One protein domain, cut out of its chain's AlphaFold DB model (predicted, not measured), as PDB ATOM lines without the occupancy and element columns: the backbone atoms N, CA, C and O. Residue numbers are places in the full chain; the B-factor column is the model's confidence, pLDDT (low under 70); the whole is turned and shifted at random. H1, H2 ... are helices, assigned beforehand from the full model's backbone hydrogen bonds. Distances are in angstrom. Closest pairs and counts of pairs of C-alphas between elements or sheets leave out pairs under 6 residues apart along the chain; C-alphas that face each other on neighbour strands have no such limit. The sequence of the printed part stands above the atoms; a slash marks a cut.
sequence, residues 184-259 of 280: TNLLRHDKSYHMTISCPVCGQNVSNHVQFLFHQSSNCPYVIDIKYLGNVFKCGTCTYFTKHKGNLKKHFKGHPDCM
ATOM      1  N   THR A 184      53.225  35.373   6.839       77.31
ATOM      2  CA  THR A 184      53.118  36.622   7.619       77.31
ATOM      3  C   THR A 184      51.667  37.051   7.841       77.31
ATOM      4  O   THR A 184      51.306  37.485   8.929       77.31
ATOM      5  N   ASN A 185      50.804  36.866   6.840       77.50
ATOM      6  CA  ASN A 185      49.375  37.153   6.954       77.50
ATOM      7  C   ASN A 185      48.637  36.133   7.830       77.50
ATOM      8  O   ASN A 185      47.614  36.491   8.409       77.50
ATOM      9  N   LEU A 186      49.128  34.891   7.911       79.56
ATOM     10  CA  LEU A 186      48.577  33.862   8.794       79.56
ATOM     11  C   LEU A 186      48.922  34.185  10.245       79.56
ATOM     12  O   LEU A 186      48.024  34.294  11.064       79.56
ATOM     13  N   LEU A 187      50.195  34.474  10.524       77.31
ATOM     14  CA  LEU A 187      50.646  34.917  11.846       77.31
ATOM     15  C   LEU A 187      49.937  36.199  12.294       77.31
ATOM     16  O   LEU A 187      49.560  36.339  13.452       77.31
ATOM     17  N   ARG A 188      49.718  37.145  11.373       76.62
ATOM     18  CA  ARG A 188      48.950  38.357  11.670       76.62
ATOM     19  C   ARG A 188      47.492  38.039  11.991       76.62
ATOM     20  O   ARG A 188      46.947  38.667  12.890       76.62
ATOM     21  N   HIS A 189      46.861  37.119  11.264       80.50
ATOM     22  CA  HIS A 189      45.494  36.691  11.552       80.50
ATOM     23  C   HIS A 189      45.405  36.023  12.923       80.50
ATOM     24  O   HIS A 189      44.603  36.458  13.738       80.50
ATOM     25  N   ASP A 190      46.292  35.073  13.206       74.69
ATOM     26  CA  ASP A 190      46.355  34.348  14.475       74.69
ATOM     27  C   ASP A 190      46.509  35.316  15.663       74.69
ATOM     28  O   ASP A 190      45.674  35.349  16.565       74.69
ATOM     29  N   LYS A 191      47.452  36.264  15.570       74.69
ATOM     30  CA  LYS A 191      47.607  37.337  16.569       74.69
ATOM     31  C   LYS A 191      46.401  38.273  16.688       74.69
ATOM     32  O   LYS A 191      46.190  38.856  17.742       74.69
ATOM     33  N   SER A 192      45.645  38.486  15.611       69.38
ATOM     34  CA  SER A 192      44.548  39.469  15.600       69.38
ATOM     35  C   SER A 192      43.194  38.883  15.997       69.38
ATOM     36  O   SER A 192      42.343  39.638  16.461       69.38
ATOM     37  N   TYR A 193      42.982  37.588  15.758       67.31
ATOM     38  CA  TYR A 193      41.678  36.926  15.864       67.31
ATOM     39  C   TYR A 193      41.657  35.756  16.852       67.31
ATOM     40  O   TYR A 193      40.571  35.297  17.203       67.31
ATOM     41  N   HIS A 194      42.817  35.249  17.281       66.44
ATOM     42  CA  HIS A 194      42.898  34.099  18.186       66.44
ATOM     43  C   HIS A 194      43.584  34.410  19.519       66.44
ATOM     44  O   HIS A 194      43.499  33.605  20.445       66.44
ATOM     45  N   MET A 195      44.173  35.599  19.678       69.19
ATOM     46  CA  MET A 195      44.579  36.092  20.994       69.19
ATOM     47  C   MET A 195      43.356  36.637  21.732       69.19
ATOM     48  O   MET A 195      43.057  37.828  21.683       69.19
ATOM     49  N   THR A 196      42.635  35.740  22.402       73.75
ATOM     50  CA  THR A 196      41.644  36.134  23.406       73.75
ATOM     51  C   THR A 196      42.405  36.604  24.637       73.75
ATOM     52  O   THR A 196      43.106  35.813  25.262       73.75
ATOM     53  N   ILE A 197      42.309  37.888  24.965       81.69
ATOM     54  CA  ILE A 197      42.913  38.456  26.172       81.69
ATOM     55  C   ILE A 197      41.782  38.675  27.170       81.69
ATOM     56  O   ILE A 197      40.804  39.360  26.863       81.69
ATOM     57  N   SER A 198      41.892  38.080  28.353       86.44
ATOM     58  CA  SER A 198      41.002  38.376  29.470       86.44
ATOM     59  C   SER A 198      41.421  39.700  30.109       86.44
ATOM     60  O   SER A 198      42.587  39.903  30.443       86.44
ATOM     61  N   CYS A 199      40.476  40.627  30.267       85.69
ATOM     62  CA  CYS A 199      40.725  41.850  31.020       85.69
ATOM     63  C   CYS A 199      40.978  41.479  32.493       85.69
ATOM     64  O   CYS A 199      40.097  40.878  33.110       85.69
ATOM     65  N   PRO A 200      42.128  41.838  33.089       84.19
ATOM     66  CA  PRO A 200      42.453  41.445  34.457       84.19
ATOM     67  C   PRO A 200      41.583  42.150  35.502       84.19
ATOM     68  O   PRO A 200      41.480  41.662  36.621       84.19
ATOM     69  N   VAL A 201      40.951  43.277  35.155       90.50
ATOM     70  CA  VAL A 201      40.126  44.031  36.107       90.50
ATOM     71  C   VAL A 201      38.686  43.527  36.139       90.50
ATOM     72  O   VAL A 201      38.137  43.317  37.212       90.50
ATOM     73  N   CYS A 202      38.061  43.318  34.978       92.25
ATOM     74  CA  CYS A 202      36.648  42.929  34.922       92.25
ATOM     75  C   CYS A 202      36.414  41.467  34.501       92.25
ATOM     76  O   CYS A 202      35.267  41.035  34.417       92.25
ATOM     77  N   GLY A 203      37.464  40.730  34.127       91.06
ATOM     78  CA  GLY A 203      37.386  39.336  33.682       91.06
ATOM     79  C   GLY A 203      36.763  39.104  32.299       91.06
ATOM     80  O   GLY A 203      36.628  37.954  31.886       91.06
ATOM     81  N   GLN A 204      36.376  40.149  31.554       91.12
ATOM     82  CA  GLN A 204      35.782  39.969  30.225       91.12
ATOM     83  C   GLN A 204      36.821  39.461  29.224       91.12
ATOM     84  O   GLN A 204      37.923  39.999  29.122       91.12
ATOM     85  N   ASN A 205      36.442  38.443  28.450       88.38
ATOM     86  CA  ASN A 205      37.258  37.912  27.367       88.38
ATOM     87  C   ASN A 205      37.100  38.768  26.118       88.38
ATOM     88  O   ASN A 205      36.006  38.902  25.568       88.38
ATOM     89  N   VAL A 206      38.214  39.299  25.637       86.38
ATOM     90  CA  VAL A 206      38.251  40.157  24.467       86.38
ATOM     91  C   VAL A 206      38.955  39.421  23.336       86.38
ATOM     92  O   VAL A 206      40.144  39.128  23.421       86.38
ATOM     93  N   SER A 207      38.219  39.109  22.268       80.56
ATOM     94  CA  SER A 207      38.723  38.256  21.176       80.56
ATOM     95  C   SER A 207      39.602  38.980  20.158       80.56
ATOM     96  O   SER A 207      40.346  38.354  19.409       80.56
ATOM     97  N   ASN A 208      39.482  40.303  20.082       79.19
ATOM     98  CA  ASN A 208      40.237  41.110  19.142       79.19
ATOM     99  C   ASN A 208      40.405  42.543  19.651       79.19
ATOM    100  O   ASN A 208      39.659  43.028  20.500       79.19
ATOM    101  N   HIS A 209      41.364  43.250  19.058       73.75
ATOM    102  CA  HIS A 209      41.677  44.635  19.402       73.75
ATOM    103  C   HIS A 209      40.453  45.564  19.361       73.75
ATOM    104  O   HIS A 209      40.290  46.395  20.241       73.75
ATOM    105  N   VAL A 210      39.568  45.423  18.370       78.69
ATOM    106  CA  VAL A 210      38.397  46.306  18.233       78.69
ATOM    107  C   VAL A 210      37.445  46.135  19.418       78.69
ATOM    108  O   VAL A 210      37.008  47.128  19.993       78.69
ATOM    109  N   GLN A 211      37.186  44.895  19.835       83.31
ATOM    110  CA  GLN A 211      36.406  44.610  21.040       83.31
ATOM    111  C   GLN A 211      37.083  45.139  22.306       83.31
ATOM    112  O   GLN A 211      36.380  45.580  23.206       83.31
ATOM    113  N   PHE A 212      38.419  45.162  22.364       82.00
ATOM    114  CA  PHE A 212      39.138  45.712  23.518       82.00
ATOM    115  C   PHE A 212      38.850  47.195  23.709       82.00
ATOM    116  O   PHE A 212      38.681  47.681  24.818       82.00
ATOM    117  N   LEU A 213      38.767  47.924  22.608       79.31
ATOM    118  CA  LEU A 213      38.589  49.366  22.656       79.31
ATOM    119  C   LEU A 213      37.141  49.726  22.975       79.31
ATOM    120  O   LEU A 213      36.893  50.680  23.704       79.31
ATOM    121  N   PHE A 214      36.187  48.912  22.510       84.19
ATOM    122  CA  PHE A 214      34.813  48.985  23.002       84.19
ATOM    123  C   PHE A 214      34.735  48.669  24.497       84.19
ATOM    124  O   PHE A 214      34.065  49.380  25.243       84.19
ATOM    125  N   HIS A 215      35.478  47.663  24.950       85.88
ATOM    126  CA  HIS A 215      35.590  47.328  26.361       85.88
ATOM    127  C   HIS A 215      36.181  48.495  27.187       85.88
ATOM    128  O   HIS A 215      35.642  48.847  28.236       85.88
ATOM    129  N   GLN A 216      37.192  49.198  26.674       81.12
ATOM    130  CA  GLN A 216      37.710  50.415  27.308       81.12
ATOM    131  C   GLN A 216      36.667  51.544  27.326       81.12
ATOM    132  O   GLN A 216      36.521  52.234  28.331       81.12
ATOM    133  N   SER A 217      35.887  51.701  26.249       81.38
ATOM    134  CA  SER A 217      34.798  52.687  26.201       81.38
ATOM    135  C   SER A 217      33.639  52.372  27.153       81.38
ATOM    136  O   SER A 217      32.894  53.276  27.512       81.38
ATOM    137  N   SER A 218      33.509  51.123  27.618       83.31
ATOM    138  CA  SER A 218      32.525  50.723  28.635       83.31
ATOM    139  C   SER A 218      32.943  51.051  30.078       83.31
ATOM    140  O   SER A 218      32.504  50.389  31.012       83.31
ATOM    141  N   ASN A 219      33.785  52.074  30.269       85.00
ATOM    142  CA  ASN A 219      34.306  52.521  31.566       85.00
ATOM    143  C   ASN A 219      35.110  51.458  32.335       85.00
ATOM    144  O   ASN A 219      35.184  51.505  33.563       85.00
ATOM    145  N   CYS A 220      35.741  50.501  31.646       87.44
ATOM    146  CA  CYS A 220      36.680  49.619  32.330       87.44
ATOM    147  C   CYS A 220      37.945  50.409  32.714       87.44
ATOM    148  O   CYS A 220      38.566  51.005  31.831       87.44
ATOM    149  N   PRO A 221      38.382  50.383  33.988       84.81
ATOM    150  CA  PRO A 221      39.576  51.108  34.430       84.81
ATOM    151  C   PRO A 221      40.884  50.483  33.914       84.81
ATOM    152  O   PRO A 221      41.961  51.036  34.128       84.81
ATOM    153  N   TYR A 222      40.821  49.331  33.238       82.56
ATOM    154  CA  TYR A 222      42.000  48.695  32.670       82.56
ATOM    155  C   TYR A 222      42.505  49.453  31.435       82.56
ATOM    156  O   TYR A 222      41.885  49.443  30.369       82.56
ATOM    157  N   VAL A 223      43.674  50.081  31.571       78.12
ATOM    158  CA  VAL A 223      44.380  50.751  30.476       78.12
ATOM    159  C   VAL A 223      45.465  49.815  29.949       78.12
ATOM    160  O   VAL A 223      46.441  49.537  30.640       78.12
ATOM    161  N   ILE A 224      45.319  49.336  28.711       73.50
ATOM    162  CA  ILE A 224      46.425  48.658  28.024       73.50
ATOM    163  C   ILE A 224      47.446  49.700  27.580       73.50
ATOM    164  O   ILE A 224      47.100  50.714  26.970       73.50
ATOM    165  N   ASP A 225      48.719  49.403  27.821       74.69
ATOM    166  CA  ASP A 225      49.812  50.162  27.235       74.69
ATOM    167  C   ASP A 225      49.809  49.973  25.705       74.69
ATOM    168  O   ASP A 225      50.066  48.892  25.163       74.69
ATOM    169  N   ILE A 226      49.490  51.059  24.997       69.44
ATOM    170  CA  ILE A 226      49.362  51.118  23.535       69.44
ATOM    171  C   ILE A 226      50.666  50.688  22.842       69.44
ATOM    172  O   ILE A 226      50.623  50.240  21.695       69.44
ATOM    173  N   LYS A 227      51.814  50.724  23.535       71.62
ATOM    174  CA  LYS A 227      53.096  50.222  23.014       71.62
ATOM    175  C   LYS A 227      53.022  48.762  22.562       71.62
ATOM    176  O   LYS A 227      53.654  48.405  21.568       71.62
ATOM    177  N   TYR A 228      52.204  47.933  23.213       72.44
ATOM    178  CA  TYR A 228      52.037  46.522  22.841       72.44
ATOM    179  C   TYR A 228      51.122  46.315  21.624       72.44
ATOM    180  O   TYR A 228      51.132  45.247  21.013       72.44
ATOM    181  N   LEU A 229      50.355  47.334  21.223       68.06
ATOM    182  CA  LEU A 229      49.384  47.257  20.125       68.06
ATOM    183  C   LEU A 229      49.990  47.583  18.747       68.06
ATOM    184  O   LEU A 229      49.299  47.508  17.722       68.06
ATOM    185  N   GLY A 230      51.295  47.867  18.701       76.31
ATOM    186  CA  GLY A 230      52.003  48.325  17.510       76.31
ATOM    187  C   GLY A 230      51.670  49.778  17.167       76.31
ATOM    188  O   GLY A 230      51.066  50.493  17.958       76.31
ATOM    189  N   ASN A 231      52.063  50.231  15.975       81.25
ATOM    190  CA  ASN A 231      51.859  51.614  15.528       81.25
ATOM    191  C   ASN A 231      50.358  51.936  15.345       81.25
ATOM    192  O   ASN A 231      49.813  51.804  14.244       81.25
ATOM    193  N   VAL A 232      49.683  52.337  16.423       86.56
ATOM    194  CA  VAL A 232      48.309  52.849  16.422       86.56
ATOM    195  C   VAL A 232      48.357  54.375  16.431       86.56
ATOM    196  O   VAL A 232      49.073  54.984  17.219       86.56
ATOM    197  N   PHE A 233      47.582  55.001  15.553       88.62
ATOM    198  CA  PHE A 233      47.422  56.447  15.491       88.62
ATOM    199  C   PHE A 233      46.169  56.844  16.271       88.62
ATOM    200  O   PHE A 233      45.074  56.409  15.911       88.62
ATOM    201  N   LYS A 234      46.316  57.658  17.318       89.00
ATOM    202  CA  LYS A 234      45.201  58.217  18.093       89.00
ATOM    203  C   LYS A 234      44.898  59.649  17.658       89.00
ATOM    204  O   LYS A 234      45.804  60.381  17.266       89.00
ATOM    205  N   CYS A 235      43.632  60.029  17.713       92.62
ATOM    206  CA  CYS A 235      43.222  61.420  17.654       92.62
ATOM    207  C   CYS A 235      43.570  62.102  18.987       92.62
ATOM    208  O   CYS A 235      43.446  61.485  20.043       92.62
ATOM    209  N   GLY A 236      44.046  63.347  18.937       89.19
ATOM    210  CA  GLY A 236      44.369  64.113  20.146       89.19
ATOM    211  C   GLY A 236      43.133  64.664  20.859       89.19
ATOM    212  O   GLY A 236      43.168  64.846  22.071       89.19
ATOM    213  N   THR A 237      42.048  64.898  20.118       90.12
ATOM    214  CA  THR A 237      40.865  65.618  20.620       90.12
ATOM    215  C   THR A 237      39.695  64.696  20.958       90.12
ATOM    216  O   THR A 237      38.858  65.043  21.784       90.12
ATOM    217  N   CYS A 238      39.614  63.509  20.349       91.25
ATOM    218  CA  CYS A 238      38.562  62.537  20.643       91.25
ATOM    219  C   CYS A 238      39.129  61.135  20.881       91.25
ATOM    220  O   CYS A 238      40.304  60.862  20.650       91.25
ATOM    221  N   THR A 239      38.265  60.210  21.293       85.44
ATOM    222  CA  THR A 239      38.620  58.813  21.589       85.44
ATOM    223  C   THR A 239      38.864  57.954  20.339       85.44
ATOM    224  O   THR A 239      39.047  56.742  20.444       85.44
ATOM    225  N   TYR A 240      38.884  58.549  19.141       88.56
ATOM    226  CA  TYR A 240      39.142  57.829  17.896       88.56
ATOM    227  C   TYR A 240      40.612  57.411  17.775       88.56
ATOM    228  O   TYR A 240      41.526  58.217  17.932       88.56
ATOM    229  N   PHE A 241      40.863  56.165  17.383       87.75
ATOM    230  CA  PHE A 241      42.197  55.663  17.049       87.75
ATOM    231  C   PHE A 241      42.104  54.685  15.866       87.75
ATOM    232  O   PHE A 241      41.055  54.115  15.558       87.75
ATOM    233  N   THR A 242      43.212  54.456  15.162       88.56
ATOM    234  CA  THR A 242      43.258  53.535  14.023       88.56
ATOM    235  C   THR A 242      44.673  53.048  13.724       88.56
ATOM    236  O   THR A 242      45.650  53.749  13.959       88.56
ATOM    237  N   LYS A 243      44.808  51.855  13.135       86.56
ATOM    238  CA  LYS A 243      46.107  51.314  12.684       86.56
ATOM    239  C   LYS A 243      46.610  51.942  11.380       86.56
ATOM    240  O   LYS A 243      47.759  51.747  10.995       86.56
ATOM    241  N   HIS A 244      45.757  52.666  10.657       90.69
ATOM    242  CA  HIS A 244      46.085  53.189   9.333       90.69
ATOM    243  C   HIS A 244      46.065  54.715   9.318       90.69
ATOM    244  O   HIS A 244      45.005  55.325   9.448       90.69
ATOM    245  N   LYS A 245      47.215  55.336   9.021       91.88
ATOM    246  CA  LYS A 245      47.341  56.798   8.860       91.88
ATOM    247  C   LYS A 245      46.304  57.381   7.887       91.88
ATOM    248  O   LYS A 245      45.793  58.474   8.103       91.88
ATOM    249  N   GLY A 246      45.945  56.638   6.834       94.56
ATOM    250  CA  GLY A 246      44.907  57.042   5.878       94.56
ATOM    251  C   GLY A 246      43.503  57.148   6.484       94.56
ATOM    252  O   GLY A 246      42.755  58.053   6.121       94.56
ATOM    253  N   ASN A 247      43.157  56.276   7.434       94.00
ATOM    254  CA  ASN A 247      41.874  56.339   8.136       94.00
ATOM    255  C   ASN A 247      41.846  57.507   9.121       94.00
ATOM    256  O   ASN A 247      40.839  58.201   9.186       94.00
ATOM    257  N   LEU A 248      42.967  57.795   9.791       93.94
ATOM    258  CA  LEU A 248      43.071  58.968  10.657       93.94
ATOM    259  C   LEU A 248      42.919  60.267   9.845       93.94
ATOM    260  O   LEU A 248      42.162  61.153  10.224       93.94
ATOM    261  N   LYS A 249      43.530  60.346   8.654       94.50
ATOM    262  CA  LYS A 249      43.314  61.473   7.727       94.50
ATOM    263  C   LYS A 249      41.849  61.630   7.318       94.50
ATOM    264  O   LYS A 249      41.371  62.750   7.196       94.50
ATOM    265  N   LYS A 250      41.140  60.525   7.061       95.25
ATOM    266  CA  LYS A 250      39.700  60.568   6.755       95.25
ATOM    267  C   LYS A 250      38.885  61.019   7.964       95.25
ATOM    268  O   LYS A 250      37.957  61.797   7.783       95.25
ATOM    269  N   HIS A 251      39.255  60.578   9.164       94.19
ATOM    270  CA  HIS A 251      38.641  61.034  10.406       94.19
ATOM    271  C   HIS A 251      38.756  62.557  10.552       94.19
ATOM    272  O   HIS A 251      37.730  63.209  10.694       94.19
ATOM    273  N   PHE A 252      39.941  63.144  10.360       94.50
ATOM    274  CA  PHE A 252      40.107  64.606  10.411       94.50
ATOM    275  C   PHE A 252      39.299  65.366   9.351       94.50
ATOM    276  O   PHE A 252      38.921  66.507   9.575       94.50
ATOM    277  N   LYS A 253      38.987  64.747   8.203       95.31
ATOM    278  CA  LYS A 253      38.093  65.366   7.207       95.31
ATOM    279  C   LYS A 253      36.636  65.424   7.667       95.31
ATOM    280  O   LYS A 253      35.932  66.346   7.278       95.31
ATOM    281  N   GLY A 254      36.183  64.427   8.428       94.25
ATOM    282  CA  GLY A 254      34.828  64.390   8.990       94.25
ATOM    283  C   GLY A 254      34.712  65.090  10.343       94.25
ATOM    284  O   GLY A 254      33.613  65.442  10.749       94.25
ATOM    285  N   HIS A 255      35.840  65.291  11.023       91.62
ATOM    286  CA  HIS A 255      35.929  65.916  12.333       91.62
ATOM    287  C   HIS A 255      37.044  66.978  12.311       91.62
ATOM    288  O   HIS A 255      38.144  66.729  12.803       91.62
ATOM    289  N   PRO A 256      36.806  68.149  11.695       86.94
ATOM    290  CA  PRO A 256      37.833  69.180  11.526       86.94
ATOM    291  C   PRO A 256      38.381  69.704  12.862       86.94
ATOM    292  O   PRO A 256      39.576  69.968  12.962       86.94
ATOM    293  N   ASP A 257      37.562  69.717  13.916       89.00
ATOM    294  CA  ASP A 257      37.982  70.124  15.271       89.00
ATOM    295  C   ASP A 257      38.967  69.138  15.929       89.00
ATOM    296  O   ASP A 257      39.554  69.415  16.971       89.00
ATOM    297  N   CYS A 258      39.159  67.963  15.321       85.06
ATOM    298  CA  CYS A 258      40.093  66.941  15.777       85.06
ATOM    299  C   CYS A 258      41.485  67.054  15.135       85.06
ATOM    300  O   CYS A 258      42.301  66.149  15.315       85.06
ATOM    301  N   MET A 259      41.766  68.098  14.345       76.06
ATOM    302  CA  MET A 259      43.066  68.223  13.688       76.06
ATOM    303  C   MET A 259      44.215  68.255  14.710       76.06
ATOM    304  O   MET A 259      44.149  68.993  15.693       76.06
TER     305      MET A 259
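What this domain is: This is residues 184 to 259 of the 280 residues of an uncharacterized protein of Trichomalopsis sarcophagae (UniProt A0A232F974). Two small units follow each other along an open, loosely arranged chain, each a short antiparallel loop followed by a helix: residues 197 to 206 and then H2, residues 233 to 242 and then H4. Ahead of the first unit is H1, whose residues 184 to 190 stick out, and between the units is the small helix H3; no helix touches another. The printed part has 76 residues, with four named helices in the order H1, H2, H3, H4 and no named strand; the class is all helix, with 33 of the 76 residues in named elements, under half. The whole is only just loose, close to compact, with a radius of gyration of the C-alphas of 13.9 A, and it is flat, spanning 37 by 34 by 18 A.

How they stand to each other: H1, residues 184 to 193, and H2, residues 209 to 217, are close but not clearly touching; their closest C-alphas, those of Ser 192 and His 209, are 7.0 A apart. They run the same way at a shallow tilt of 31 degrees. In the link between them, residues 197 to 198 pair with residues 205 to 206, antiparallel. H3, residues 226 to 229, is only just apart from H2, the closest C-alphas being 8.2 A apart. H4, residues 245 to 254, is apart from H1, H2 and H3. Before it, residues 233 to 234 pair with residues 241 to 242, antiparallel. In H1, H2 and H4 every O i to N i+4 pair is within hydrogen-bond range; H3 is too short for such a pair, and its one O i to N i+3 pair is within range.

Where its parts are: H1 begins at C-alpha 184 (53.118, 36.622, 7.619) and is 14.1 A long. H2 begins at C-alpha 209 (41.677, 44.635, 19.402) and is 12.6 A long, and H3 measures 5.2 A. H4 is 14.6 A long and ends at C-alpha 254 (34.828, 64.390, 8.990).

The domain as a whole: The two C-alphas farthest apart, those of Leu 186 and Asp 257, are 38.3 A apart. The printed part has no cut. The links from H1 to H2 and from H3 to H4 are long, and that from H2 to H3 is short. The mean pLDDT of the printed part is 83.5; residues 192 to 195, 226 and 229 are under 70.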